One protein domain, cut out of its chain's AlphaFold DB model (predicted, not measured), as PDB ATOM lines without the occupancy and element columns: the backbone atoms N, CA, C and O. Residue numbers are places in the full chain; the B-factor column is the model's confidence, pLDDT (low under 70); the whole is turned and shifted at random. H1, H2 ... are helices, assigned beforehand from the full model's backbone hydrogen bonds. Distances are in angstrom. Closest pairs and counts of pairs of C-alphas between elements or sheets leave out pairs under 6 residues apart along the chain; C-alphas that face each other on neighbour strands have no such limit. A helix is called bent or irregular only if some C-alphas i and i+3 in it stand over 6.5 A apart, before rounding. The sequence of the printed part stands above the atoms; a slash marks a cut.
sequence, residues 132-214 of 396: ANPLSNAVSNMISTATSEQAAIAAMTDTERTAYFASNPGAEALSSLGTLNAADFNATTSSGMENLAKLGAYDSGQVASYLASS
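This is residues 132 to 214 of the 396 residues of a protein of Raoultella ornithinolytica (UniProt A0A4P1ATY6). One long helix, H1, runs along most of the length of an elongated body, and the rest of the printed part folds back along one side of it: H2 makes one end, H3 packs on the later half of H1 and crosses H5b, which comes near H1 at residues 142 to 146, and H4 sits between the earlier half of H1 and H5a. H5 is sharply bent, its arms H5a and H5b making a corner, and H5a lies beyond H4, away from H1. The printed part has 83 residues, with five named helices in the order H1, H2, H3, H4, H5 and no named strand; the class is all helix. It is compact, with a radius of gyration of the C-alphas of 13.1 A, and spans 43 by 23 by 21 A.

H1, residues 133 to 155, begins at C-alpha 133 (-41.228, 0.522, 49.855) and is 32.1 A long from first to last C-alpha. H2 is residues 158 to 167, 14.7 A, with C-alpha 158 at (-12.153, 23.656, 37.557). H3 is residues 169 to 176, 11.3 A, and H4 is residues 182 to 185, 5.3 A. H5, residues 190 to 213, was assigned as one helix by its hydrogen bonds but is bent: C-alphas 200 and 203 are 8.8 A apart. Its arms are H5a, residues 190 to 200, 15.2 A, and H5b, residues 203 to 213, 16.1 A, ending at C-alpha 213 (-23.498, 16.007, 55.879). H5b is itself irregular, with C-alphas 204 and 207 8.1 A apart.

H1 touches H3 with residues 146 to 154 alone, about perpendicular at 88 degrees; the closest C-alphas, of Gln 150 and Ser 175, are 5.5 A apart. H1 touches H4 with residues 139 to 143 alone, closest at the C-alphas of Ser 140 and Ala 182, 5.2 A. H1 and H5b only just touch, with 3 pairs of C-alphas within 8 A. H3 touches H5b, about perpendicular at 81 degrees, with the C-alphas of Gly 170 and Val 207 closest at 4.3 A. H4 touches H5a, closest at the C-alphas of Phe 185 and Gly 192, 4.0 A. H5a and H5b touch only at the corner, about perpendicular at 82 degrees. H2 is close to but not clearly touching H1 and H3. H1 and H5a are apart. In H1, H3 and H5a every O i to N i+4 pair is within hydrogen-bond range; in H2 it is 5 of 6 and in H5b 5 of 7, while H4 is too short for such a pair.

The two C-alphas farthest apart, of Ala 132 and Thr 159, are 43.5 A apart. The printed part has no cut, and its four links are tight. The mean pLDDT of the printed part is 88.9, and no printed residue is under 70.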
ATOM      1  N   ALA A 132     -42.018  -3.446  51.148       82.75
ATOM      2  CA  ALA A 132     -40.637  -2.994  51.353       82.75
ATOM      3  C   ALA A 132     -40.349  -1.599  50.756       82.75
ATOM      4  O   ALA A 132     -39.195  -1.167  50.717       82.75
ATOM      5  N   ASN A 133     -41.381  -0.844  50.362       84.94
ATOM      6  CA  ASN A 133     -41.228   0.522  49.855       84.94
ATOM      7  C   ASN A 133     -40.529   1.506  50.815       84.94
ATOM      8  O   ASN A 133     -39.862   2.403  50.295       84.94
ATOM      9  N   PRO A 134     -40.581   1.377  52.164       84.12
ATOM     10  CA  PRO A 134     -39.747   2.220  53.021       84.12
ATOM     11  C   PRO A 134     -38.252   2.119  52.680       84.12
ATOM     12  O   PRO A 134     -37.553   3.132  52.682       84.12
ATOM     13  N   LEU A 135     -37.769   0.916  52.338       84.62
ATOM     14  CA  LEU A 135     -36.379   0.691  51.930       84.62
ATOM     15  C   LEU A 135     -36.104   1.319  50.562       84.62
ATOM     16  O   LEU A 135     -35.108   2.018  50.403       84.62
ATOM     17  N   SER A 136     -37.021   1.139  49.606       85.94
ATOM     18  CA  SER A 136     -36.940   1.768  48.280       85.94
ATOM     19  C   SER A 136     -36.843   3.290  48.361       85.94
ATOM     20  O   SER A 136     -35.996   3.906  47.715       85.94
ATOM     21  N   ASN A 137     -37.670   3.898  49.210       86.50
ATOM     22  CA  ASN A 137     -37.674   5.333  49.455       86.50
ATOM     23  C   ASN A 137     -36.356   5.798  50.096       86.50
ATOM     24  O   ASN A 137     -35.757   6.765  49.636       86.50
ATOM     25  N   ALA A 138     -35.861   5.084  51.111       86.50
ATOM     26  CA  ALA A 138     -34.589   5.410  51.753       86.50
ATOM     27  C   ALA A 138     -33.410   5.363  50.764       86.50
ATOM     28  O   ALA A 138     -32.633   6.316  50.688       86.50
ATOM     29  N   VAL A 139     -33.321   4.296  49.961       88.38
ATOM     30  CA  VAL A 139     -32.301   4.155  48.911       88.38
ATOM     31  C   VAL A 139     -32.440   5.265  47.871       88.38
ATOM     32  O   VAL A 139     -31.455   5.919  47.542       88.38
ATOM     33  N   SER A 140     -33.656   5.535  47.395       88.62
ATOM     34  CA  SER A 140     -33.905   6.582  46.395       88.62
ATOM     35  C   SER A 140     -33.517   7.970  46.904       88.62
ATOM     36  O   SER A 140     -32.904   8.733  46.164       88.62
ATOM     37  N   ASN A 141     -33.793   8.291  48.172       88.88
ATOM     38  CA  ASN A 141     -33.418   9.579  48.757       88.88
ATOM     39  C   ASN A 141     -31.901   9.735  48.898       88.88
ATOM     40  O   ASN A 141     -31.349  10.801  48.617       88.88
ATOM     41  N   MET A 142     -31.216   8.667  49.312       90.38
ATOM     42  CA  MET A 142     -29.757   8.645  49.397       90.38
ATOM     43  C   MET A 142     -29.124   8.821  48.013       90.38
ATOM     44  O   MET A 142     -28.254   9.675  47.849       90.38
ATOM     45  N   ILE A 143     -29.591   8.078  47.006       91.19
ATOM     46  CA  ILE A 143     -29.081   8.200  45.636       91.19
ATOM     47  C   ILE A 143     -29.420   9.567  45.040       91.19
ATOM     48  O   ILE A 143     -28.547  10.178  44.443       91.19
ATOM     49  N   SER A 144     -30.614  10.113  45.283       91.31
ATOM     50  CA  SER A 144     -30.968  11.474  44.857       91.31
ATOM     51  C   SER A 144     -30.063  12.536  45.484       91.31
ATOM     52  O   SER A 144     -29.734  13.520  44.822       91.31
ATOM     53  N   THR A 145     -29.660  12.356  46.746       92.31
ATOM     54  CA  THR A 145     -28.675  13.233  47.397       92.31
ATOM     55  C   THR A 145     -27.339  13.126  46.662       92.31
ATOM     56  O   THR A 145     -26.778  14.136  46.253       92.31
ATOM     57  N   ALA A 146     -26.873  11.901  46.407       91.69
ATOM     58  CA  ALA A 146     -25.617  11.645  45.708       91.69
ATOM     59  C   ALA A 146     -25.589  12.214  44.280       91.69
ATOM     60  O   ALA A 146     -24.617  12.860  43.901       91.69
ATOM     61  N   THR A 147     -26.664  12.054  43.506       93.25
ATOM     62  CA  THR A 147     -26.760  12.607  42.149       93.25
ATOM     63  C   THR A 147     -26.874  14.131  42.152       93.25
ATOM     64  O   THR A 147     -26.349  14.779  41.251       93.25
ATOM     65  N   SER A 148     -27.531  14.722  43.159       93.19
ATOM     66  CA  SER A 148     -27.615  16.186  43.301       93.19
ATOM     67  C   SER A 148     -26.253  16.787  43.642       93.19
ATOM     68  O   SER A 148     -25.875  17.810  43.076       93.19
ATOM     69  N   GLU A 149     -25.487  16.119  44.505       94.31
ATOM     70  CA  GLU A 149     -24.096  16.462  44.806       94.31
ATOM     71  C   GLU A 149     -23.195  16.326  43.571       94.31
ATOM     72  O   GLU A 149     -22.475  17.265  43.239       94.31
ATOM     73  N   GLN A 150     -23.280  15.217  42.825       93.25
ATOM     74  CA  GLN A 150     -22.536  15.050  41.567       93.25
ATOM     75  C   GLN A 150     -22.858  16.166  40.560       93.25
ATOM     76  O   GLN A 150     -21.947  16.710  39.936       93.25
ATOM     77  N   ALA A 151     -24.131  16.551  40.429       93.56
ATOM     78  CA  ALA A 151     -24.547  17.647  39.558       93.56
ATOM     79  C   ALA A 151     -24.016  19.010  40.036       93.56
ATOM     80  O   ALA A 151     -23.553  19.805  39.219       93.56
ATOM     81  N   ALA A 152     -24.039  19.272  41.346       93.31
ATOM     82  CA  ALA A 152     -23.493  20.497  41.926       93.31
ATOM     83  C   ALA A 152     -21.974  20.600  41.707       93.31
ATOM     84  O   ALA A 152     -21.487  21.648  41.292       93.31
ATOM     85  N   ILE A 153     -21.239  19.501  41.903       92.75
ATOM     86  CA  ILE A 153     -19.792  19.413  41.654       92.75
ATOM     87  C   ILE A 153     -19.473  19.611  40.164       92.75
ATOM     88  O   ILE A 153     -18.520  20.315  39.817       92.75
ATOM     89  N   ALA A 154     -20.275  19.023  39.271       92.31
ATOM     90  CA  ALA A 154     -20.117  19.172  37.825       92.31
ATOM     91  C   ALA A 154     -20.379  20.609  37.339       92.31
ATOM     92  O   ALA A 154     -19.816  21.021  36.328       92.31
ATOM     93  N   ALA A 155     -21.200  21.380  38.060       94.19
ATOM     94  CA  ALA A 155     -21.489  22.779  37.749       94.19
ATOM     95  C   ALA A 155     -20.389  23.763  38.202       94.19
ATOM     96  O   ALA A 155     -20.391  24.909  37.754       94.19
ATOM     97  N   MET A 156     -19.459  23.346  39.073       94.25
ATOM     98  CA  MET A 156     -18.333  24.179  39.522       94.25
ATOM     99  C   MET A 156     -17.299  24.373  38.410       94.25
ATOM    100  O   MET A 156     -17.056  23.464  37.609       94.25
ATOM    101  N   THR A 157     -16.611  25.515  38.406       95.38
ATOM    102  CA  THR A 157     -15.418  25.703  37.563       95.38
ATOM    103  C   THR A 157     -14.256  24.829  38.052       95.38
ATOM    104  O   THR A 157     -14.216  24.421  39.214       95.38
ATOM    105  N   ASP A 158     -13.270  24.546  37.196       91.38
ATOM    106  CA  ASP A 158     -12.153  23.656  37.557       91.38
ATOM    107  C   ASP A 158     -11.321  24.181  38.747       91.38
ATOM    108  O   ASP A 158     -10.871  23.404  39.596       91.38
ATOM    109  N   THR A 159     -11.169  25.506  38.861       91.69
ATOM    110  CA  THR A 159     -10.471  26.155  39.983       91.69
ATOM    111  C   THR A 159     -11.244  26.005  41.296       91.69
ATOM    112  O   THR A 159     -10.653  25.674  42.324       91.69
ATOM    113  N   GLU A 160     -12.565  26.207  41.273       92.31
ATOM    114  CA  GLU A 160     -13.433  26.042  42.448       92.31
ATOM    115  C   GLU A 160     -13.488  24.583  42.895       92.31
ATOM    116  O   GLU A 160     -13.364  24.295  44.084       92.31
ATOM    117  N   ARG A 161     -13.597  23.656  41.939       92.81
ATOM    118  CA  ARG A 161     -13.665  22.216  42.200       92.81
ATOM    119  C   ARG A 161     -12.405  21.704  42.898       92.81
ATOM    120  O   ARG A 161     -12.502  20.960  43.868       92.81
ATOM    121  N   THR A 162     -11.229  22.166  42.466       90.94
ATOM    122  CA  THR A 162      -9.943  21.799  43.085       90.94
ATOM    123  C   THR A 162      -9.868  22.253  44.550       90.94
ATOM    124  O   THR A 162      -9.460  21.487  45.422       90.94
ATOM    125  N   ALA A 163     -10.309  23.481  44.848       92.62
ATOM    126  CA  ALA A 163     -10.370  23.985  46.222       92.62
ATOM    127  C   ALA A 163     -11.443  23.264  47.065       92.62
ATOM    128  O   ALA A 163     -11.244  23.006  48.256       92.62
ATOM    129  N   TYR A 164     -12.570  22.907  46.445       91.19
ATOM    130  CA  TYR A 164     -13.662  22.186  47.090       91.19
ATOM    131  C   TYR A 164     -13.248  20.773  47.517       91.19
ATOM    132  O   TYR A 164     -13.465  20.394  48.666       91.19
ATOM    133  N   PHE A 165     -12.577  20.023  46.642       93.31
ATOM    134  CA  PHE A 165     -12.084  18.673  46.936       93.31
ATOM    135  C   PHE A 165     -11.033  18.648  48.046       93.31
ATOM    136  O   PHE A 165     -11.093  17.788  48.920       93.31
ATOM    137  N   ALA A 166     -10.157  19.656  48.110       89.25
ATOM    138  CA  ALA A 166      -9.177  19.775  49.192       89.25
ATOM    139  C   ALA A 166      -9.818  19.882  50.592       89.25
ATOM    140  O   ALA A 166      -9.206  19.487  51.583       89.25
ATOM    141  N   SER A 167     -11.044  20.410  50.682       89.25
ATOM    142  CA  SER A 167     -11.811  20.505  51.934       89.25
ATOM    143  C   SER A 167     -12.857  19.396  52.103       89.25
ATOM    144  O   SER A 167     -13.313  19.161  53.221       89.25
ATOM    145  N   ASN A 168     -13.207  18.686  51.026       90.31
ATOM    146  CA  ASN A 168     -14.246  17.658  50.982       90.31
ATOM    147  C   ASN A 168     -13.753  16.437  50.181       90.31
ATOM    148  O   ASN A 168     -14.216  16.216  49.060       90.31
ATOM    149  N   PRO A 169     -12.844  15.612  50.729       85.88
ATOM    150  CA  PRO A 169     -12.274  14.482  49.989       85.88
ATOM    151  C   PRO A 169     -13.342  13.447  49.570       85.88
ATOM    152  O   PRO A 169     -13.296  12.902  48.472       85.88
ATOM    153  N   GLY A 170     -14.414  13.290  50.358       88.06
ATOM    154  CA  GLY A 170     -15.565  12.461  49.974       88.06
ATOM    155  C   GLY A 170     -16.343  12.962  48.745       88.06
ATOM    156  O   GLY A 170     -16.993  12.158  48.079       88.06
ATOM    157  N   ALA A 171     -16.266  14.257  48.415       90.69
ATOM    158  CA  ALA A 171     -16.874  14.822  47.209       90.69
ATOM    159  C   ALA A 171     -16.083  14.451  45.947       90.69
ATOM    160  O   ALA A 171     -16.679  14.148  44.914       90.69
ATOM    161  N   GLU A 172     -14.751  14.432  46.043       89.62
ATOM    162  CA  GLU A 172     -13.864  13.993  44.963       89.62
ATOM    163  C   GLU A 172     -14.145  12.529  44.617       89.62
ATOM    164  O   GLU A 172     -14.490  12.206  43.477       89.62
ATOM    165  N   ALA A 173     -14.136  11.669  45.639       87.31
ATOM    166  CA  ALA A 173     -14.467  10.257  45.522       87.31
ATOM    167  C   ALA A 173     -15.861  10.033  44.907       87.31
ATOM    168  O   ALA A 173     -16.004   9.259  43.962       87.31
ATOM    169  N   LEU A 174     -16.882  10.764  45.369       89.56
ATOM    170  CA  LEU A 174     -18.241  10.691  44.825       89.56
ATOM    171  C   LEU A 174     -18.320  11.131  43.355       89.56
ATOM    172  O   LEU A 174     -19.049  10.522  42.574       89.56
ATOM    173  N   SER A 175     -17.586  12.174  42.964       88.69
ATOM    174  CA  SER A 175     -17.580  12.682  41.585       88.69
ATOM    175  C   SER A 175     -16.948  11.711  40.586       88.69
ATOM    176  O   SER A 175     -17.286  11.734  39.405       88.69
ATOM    177  N   SER A 176     -16.062  10.833  41.068       86.00
ATOM    178  CA  SER A 176     -15.442   9.777  40.266       86.00
ATOM    179  C   SER A 176     -16.347   8.558  40.059       86.00
ATOM    180  O   SER A 176     -16.104   7.746  39.163       86.00
ATOM    181  N   LEU A 177     -17.405   8.424  40.868       84.81
ATOM    182  CA  LEU A 177     -18.426   7.408  40.655       84.81
ATOM    183  C   LEU A 177     -19.230   7.764  39.399       84.81
ATOM    184  O   LEU A 177     -19.604   8.916  39.189       84.81
ATOM    185  N   GLY A 178     -19.510   6.767  38.561       85.38
ATOM    186  CA  GLY A 178     -20.379   6.945  37.398       85.38
ATOM    187  C   GLY A 178     -21.824   7.283  37.783       85.38
ATOM    188  O   GLY A 178     -22.152   7.497  38.950       85.38
ATOM    189  N   THR A 179     -22.716   7.292  36.790       87.69
ATOM    190  CA  THR A 179     -24.150   7.524  37.012       87.69
ATOM    191  C   THR A 179     -24.713   6.530  38.022       87.69
ATOM    192  O   THR A 179     -24.687   5.321  37.796       87.69
ATOM    193  N   LEU A 180     -25.260   7.047  39.122       89.81
ATOM    194  CA  LEU A 180     -25.891   6.245  40.163       89.81
ATOM    195  C   LEU A 180     -27.391   6.112  39.886       89.81
ATOM    196  O   LEU A 180     -28.094   7.115  39.759       89.81
ATOM    197  N   ASN A 181     -27.897   4.881  39.828       89.62
ATOM    198  CA  ASN A 181     -29.324   4.605  39.690       89.62
ATOM    199  C   ASN A 181     -29.846   3.885  40.937       89.62
ATOM    200  O   ASN A 181     -29.286   2.877  41.349       89.62
ATOM    201  N   ALA A 182     -30.948   4.364  41.523       87.00
ATOM    202  CA  ALA A 182     -31.538   3.775  42.728       87.00
ATOM    203  C   ALA A 182     -31.892   2.282  42.582       87.00
ATOM    204  O   ALA A 182     -31.853   1.549  43.573       87.00
ATOM    205  N   ALA A 183     -32.189   1.813  41.365       86.25
ATOM    206  CA  ALA A 183     -32.448   0.400  41.094       86.25
ATOM    207  C   ALA A 183     -31.224  -0.496  41.368       86.25
ATOM    208  O   ALA A 183     -31.388  -1.609  41.870       86.25
ATOM    209  N   ASP A 184     -30.006   0.005  41.130       90.31
ATOM    210  CA  ASP A 184     -28.753  -0.739  41.333       90.31
ATOM    211  C   ASP A 184     -28.398  -0.909  42.814       90.31
ATOM    212  O   ASP A 184     -27.557  -1.733  43.167       90.31
ATOM    213  N   PHE A 185     -29.051  -0.145  43.691       89.94
ATOM    214  CA  PHE A 185     -28.857  -0.160  45.141       89.94
ATOM    215  C   PHE A 185     -30.052  -0.797  45.862       89.94
ATOM    216  O   PHE A 185     -30.306  -0.506  47.029       89.94
ATOM    217  N   ASN A 186     -30.816  -1.662  45.184       88.44
ATOM    218  CA  ASN A 186     -31.969  -2.315  45.793       88.44
ATOM    219  C   ASN A 186     -31.562  -3.177  47.005       88.44
ATOM    220  O   ASN A 186     -31.010  -4.270  46.852       88.44
ATOM    221  N   ALA A 187     -31.911  -2.712  48.208       87.06
ATOM    222  CA  ALA A 187     -31.535  -3.318  49.489       87.06
ATOM    223  C   ALA A 187     -32.135  -4.715  49.733       87.06
ATOM    224  O   ALA A 187     -31.786  -5.382  50.701       87.06
ATOM    225  N   THR A 188     -33.051  -5.163  48.877       86.12
ATOM    226  CA  THR A 188     -33.680  -6.486  48.969       86.12
ATOM    227  C   THR A 188     -33.000  -7.527  48.077       86.12
ATOM    228  O   THR A 188     -33.321  -8.712  48.155       86.12
ATOM    229  N   THR A 189     -32.029  -7.096  47.265       87.38
ATOM    230  CA  THR A 189     -31.229  -7.944  46.375       87.38
ATOM    231  C   THR A 189     -29.795  -8.059  46.885       87.38
ATOM    232  O   THR A 189     -29.256  -7.109  47.456       87.38
ATOM    233  N   SER A 190     -29.143  -9.200  46.648       87.19
ATOM    234  CA  SER A 190     -27.742  -9.396  47.050       87.19
ATOM    235  C   SER A 190     -26.808  -8.373  46.394       87.19
ATOM    236  O   SER A 190     -26.003  -7.759  47.087       87.19
ATOM    237  N   SER A 191     -26.967  -8.129  45.088       88.81
ATOM    238  CA  SER A 191     -26.156  -7.157  44.343       88.81
ATOM    239  C   SER A 191     -26.373  -5.725  44.829       88.81
ATOM    240  O   SER A 191     -25.414  -4.976  44.984       88.81
ATOM    241  N   GLY A 192     -27.620  -5.341  45.122       88.62
ATOM    242  CA  GLY A 192     -27.918  -4.004  45.626       88.62
ATOM    243  C   GLY A 192     -27.368  -3.760  47.029       88.62
ATOM    244  O   GLY A 192     -26.813  -2.693  47.281       88.62
ATOM    245  N   MET A 193     -27.425  -4.756  47.923       86.31
ATOM    246  CA  MET A 193     -26.754  -4.682  49.229       86.31
ATOM    247  C   MET A 193     -25.231  -4.596  49.101       86.31
ATOM    248  O   MET A 193     -24.600  -3.848  49.844       86.31
ATOM    249  N   GLU A 194     -24.634  -5.329  48.162       89.31
ATOM    250  CA  GLU A 194     -23.200  -5.232  47.892       89.31
ATOM    251  C   GLU A 194     -22.828  -3.830  47.392       89.31
ATOM    252  O   GLU A 194     -21.856  -3.244  47.866       89.31
ATOM    253  N   ASN A 195     -23.630  -3.249  46.499       89.25
ATOM    254  CA  ASN A 195     -23.438  -1.884  46.015       89.25
ATOM    255  C   ASN A 195     -23.620  -0.844  47.132       89.25
ATOM    256  O   ASN A 195     -22.820   0.084  47.235       89.25
ATOM    257  N   LEU A 196     -24.607  -1.023  48.015       87.44
ATOM    258  CA  LEU A 196     -24.802  -0.199  49.215       87.44
ATOM    259  C   LEU A 196     -23.594  -0.272  50.155       87.44
ATOM    260  O   LEU A 196     -23.103   0.759  50.613       87.44
ATOM    261  N   ALA A 197     -23.089  -1.478  50.416       86.38
ATOM    262  CA  ALA A 197     -21.912  -1.685  51.251       86.38
ATOM    263  C   ALA A 197     -20.661  -1.062  50.618       86.38
ATOM    264  O   ALA A 197     -19.894  -0.393  51.309       86.38
ATOM    265  N   LYS A 198     -20.483  -1.219  49.299       85.69
ATOM    266  CA  LYS A 198     -19.405  -0.575  48.539       85.69
ATOM    267  C   LYS A 198     -19.488   0.940  48.631       85.69
ATOM    268  O   LYS A 198     -18.468   1.553  48.900       85.69
ATOM    269  N   LEU A 199     -20.668   1.533  48.465       84.25
ATOM    270  CA  LEU A 199     -20.863   2.980  48.593       84.25
ATOM    271  C   LEU A 199     -20.557   3.468  50.018       84.25
ATOM    272  O   LEU A 199     -19.924   4.504  50.196       84.25
ATOM    273  N   GLY A 200     -20.963   2.693  51.029       82.56
ATOM    274  CA  GLY A 200     -20.702   2.977  52.440       82.56
ATOM    275  C   GLY A 200     -19.224   2.884  52.834       82.56
ATOM    276  O   GLY A 200     -18.767   3.655  53.672       82.56
ATOM    277  N   ALA A 201     -18.479   1.958  52.230       84.62
ATOM    278  CA  ALA A 201     -17.053   1.739  52.481       84.62
ATOM    279  C   ALA A 201     -16.135   2.460  51.477       84.62
ATOM    280  O   ALA A 201     -14.912   2.403  51.622       84.62
ATOM    281  N   TYR A 202     -16.703   3.119  50.460       81.25
ATOM    282  CA  TYR A 202     -15.945   3.749  49.387       81.25
ATOM    283  C   TYR A 202     -15.020   4.822  49.949       81.25
ATOM    284  O   TYR A 202     -15.442   5.643  50.769       81.25
ATOM    285  N   ASP A 203     -13.763   4.784  49.511       83.31
ATOM    286  CA  ASP A 203     -12.702   5.674  49.978       83.31
ATOM    287  C   ASP A 203     -12.660   5.793  51.513       83.31
ATOM    288  O   ASP A 203     -12.804   6.860  52.106       83.31
ATOM    289  N   SER A 204     -12.583   4.644  52.191       85.44
ATOM    290  CA  SER A 204     -12.589   4.544  53.661       85.44
ATOM    291  C   SER A 204     -13.829   5.155  54.345       85.44
ATOM    292  O   SER A 204     -13.766   5.554  55.506       85.44
ATOM    293  N   GLY A 205     -14.965   5.230  53.641       85.50
ATOM    294  CA  GLY A 205     -16.227   5.779  54.152       85.50
ATOM    295  C   GLY A 205     -16.354   7.302  54.047       85.50
ATOM    296  O   GLY A 205     -17.281   7.896  54.613       85.50
ATOM    297  N   GLN A 206     -15.454   7.955  53.309       88.19
ATOM    298  CA  GLN A 206     -15.504   9.400  53.094       88.19
ATOM    299  C   GLN A 206     -16.735   9.825  52.283       88.19
ATOM    300  O   GLN A 206     -17.370  10.820  52.632       88.19
ATOM    301  N   VAL A 207     -17.139   9.043  51.271       89.19
ATOM    302  CA  VAL A 207     -18.365   9.305  50.487       89.19
ATOM    303  C   VAL A 207     -19.604   9.260  51.379       89.19
ATOM    304  O   VAL A 207     -20.436  10.165  51.338       89.19
ATOM    305  N   ALA A 208     -19.715   8.246  52.238       89.00
ATOM    306  CA  ALA A 208     -20.841   8.109  53.158       89.00
ATOM    307  C   ALA A 208     -20.931   9.288  54.139       89.00
ATOM    308  O   ALA A 208     -22.008   9.849  54.342       89.00
ATOM    309  N   SER A 209     -19.790   9.698  54.703       89.44
ATOM    310  CA  SER A 209     -19.706  10.838  55.623       89.44
ATOM    311  C   SER A 209     -20.111  12.148  54.935       89.44
ATOM    312  O   SER A 209     -20.895  12.920  55.486       89.44
ATOM    313  N   TYR A 210     -19.646  12.357  53.701       91.12
ATOM    314  CA  TYR A 210     -19.984  13.521  52.888       91.12
ATOM    315  C   TYR A 210     -21.487  13.595  52.569       91.12
ATOM    316  O   TYR A 210     -22.142  14.603  52.852       91.12
ATOM    317  N   LEU A 211     -22.071  12.497  52.074       90.31
ATOM    318  CA  LEU A 211     -23.505  12.405  51.779       90.31
ATOM    319  C   LEU A 211     -24.368  12.603  53.034       90.31
ATOM    320  O   LEU A 211     -25.421  13.249  52.973       90.31
ATOM    321  N   ALA A 212     -23.921  12.100  54.189       89.06
ATOM    322  CA  ALA A 212     -24.597  12.313  55.464       89.06
ATOM    323  C   ALA A 212     -24.641  13.803  55.844       89.06
ATOM    324  O   ALA A 212     -25.699  14.285  56.254       89.06
ATOM    325  N   SER A 213     -23.561  14.559  55.612       90.19
ATOM    326  CA  SER A 213     -23.498  16.007  55.879       90.19
ATOM    327  C   SER A 213     -24.126  16.909  54.807       90.19
ATOM    328  O   SER A 213     -24.371  18.079  55.082       90.19
ATOM    329  N   SER A 214     -24.416  16.385  53.611       90.88
ATOM    330  CA  SER A 214     -24.950  17.161  52.480       90.88
ATOM    331  C   SER A 214     -26.209  17.974  52.828       90.88
ATOM    332  O   SER A 214     -27.139  17.465  53.461       90.88
TER     333      SER A 214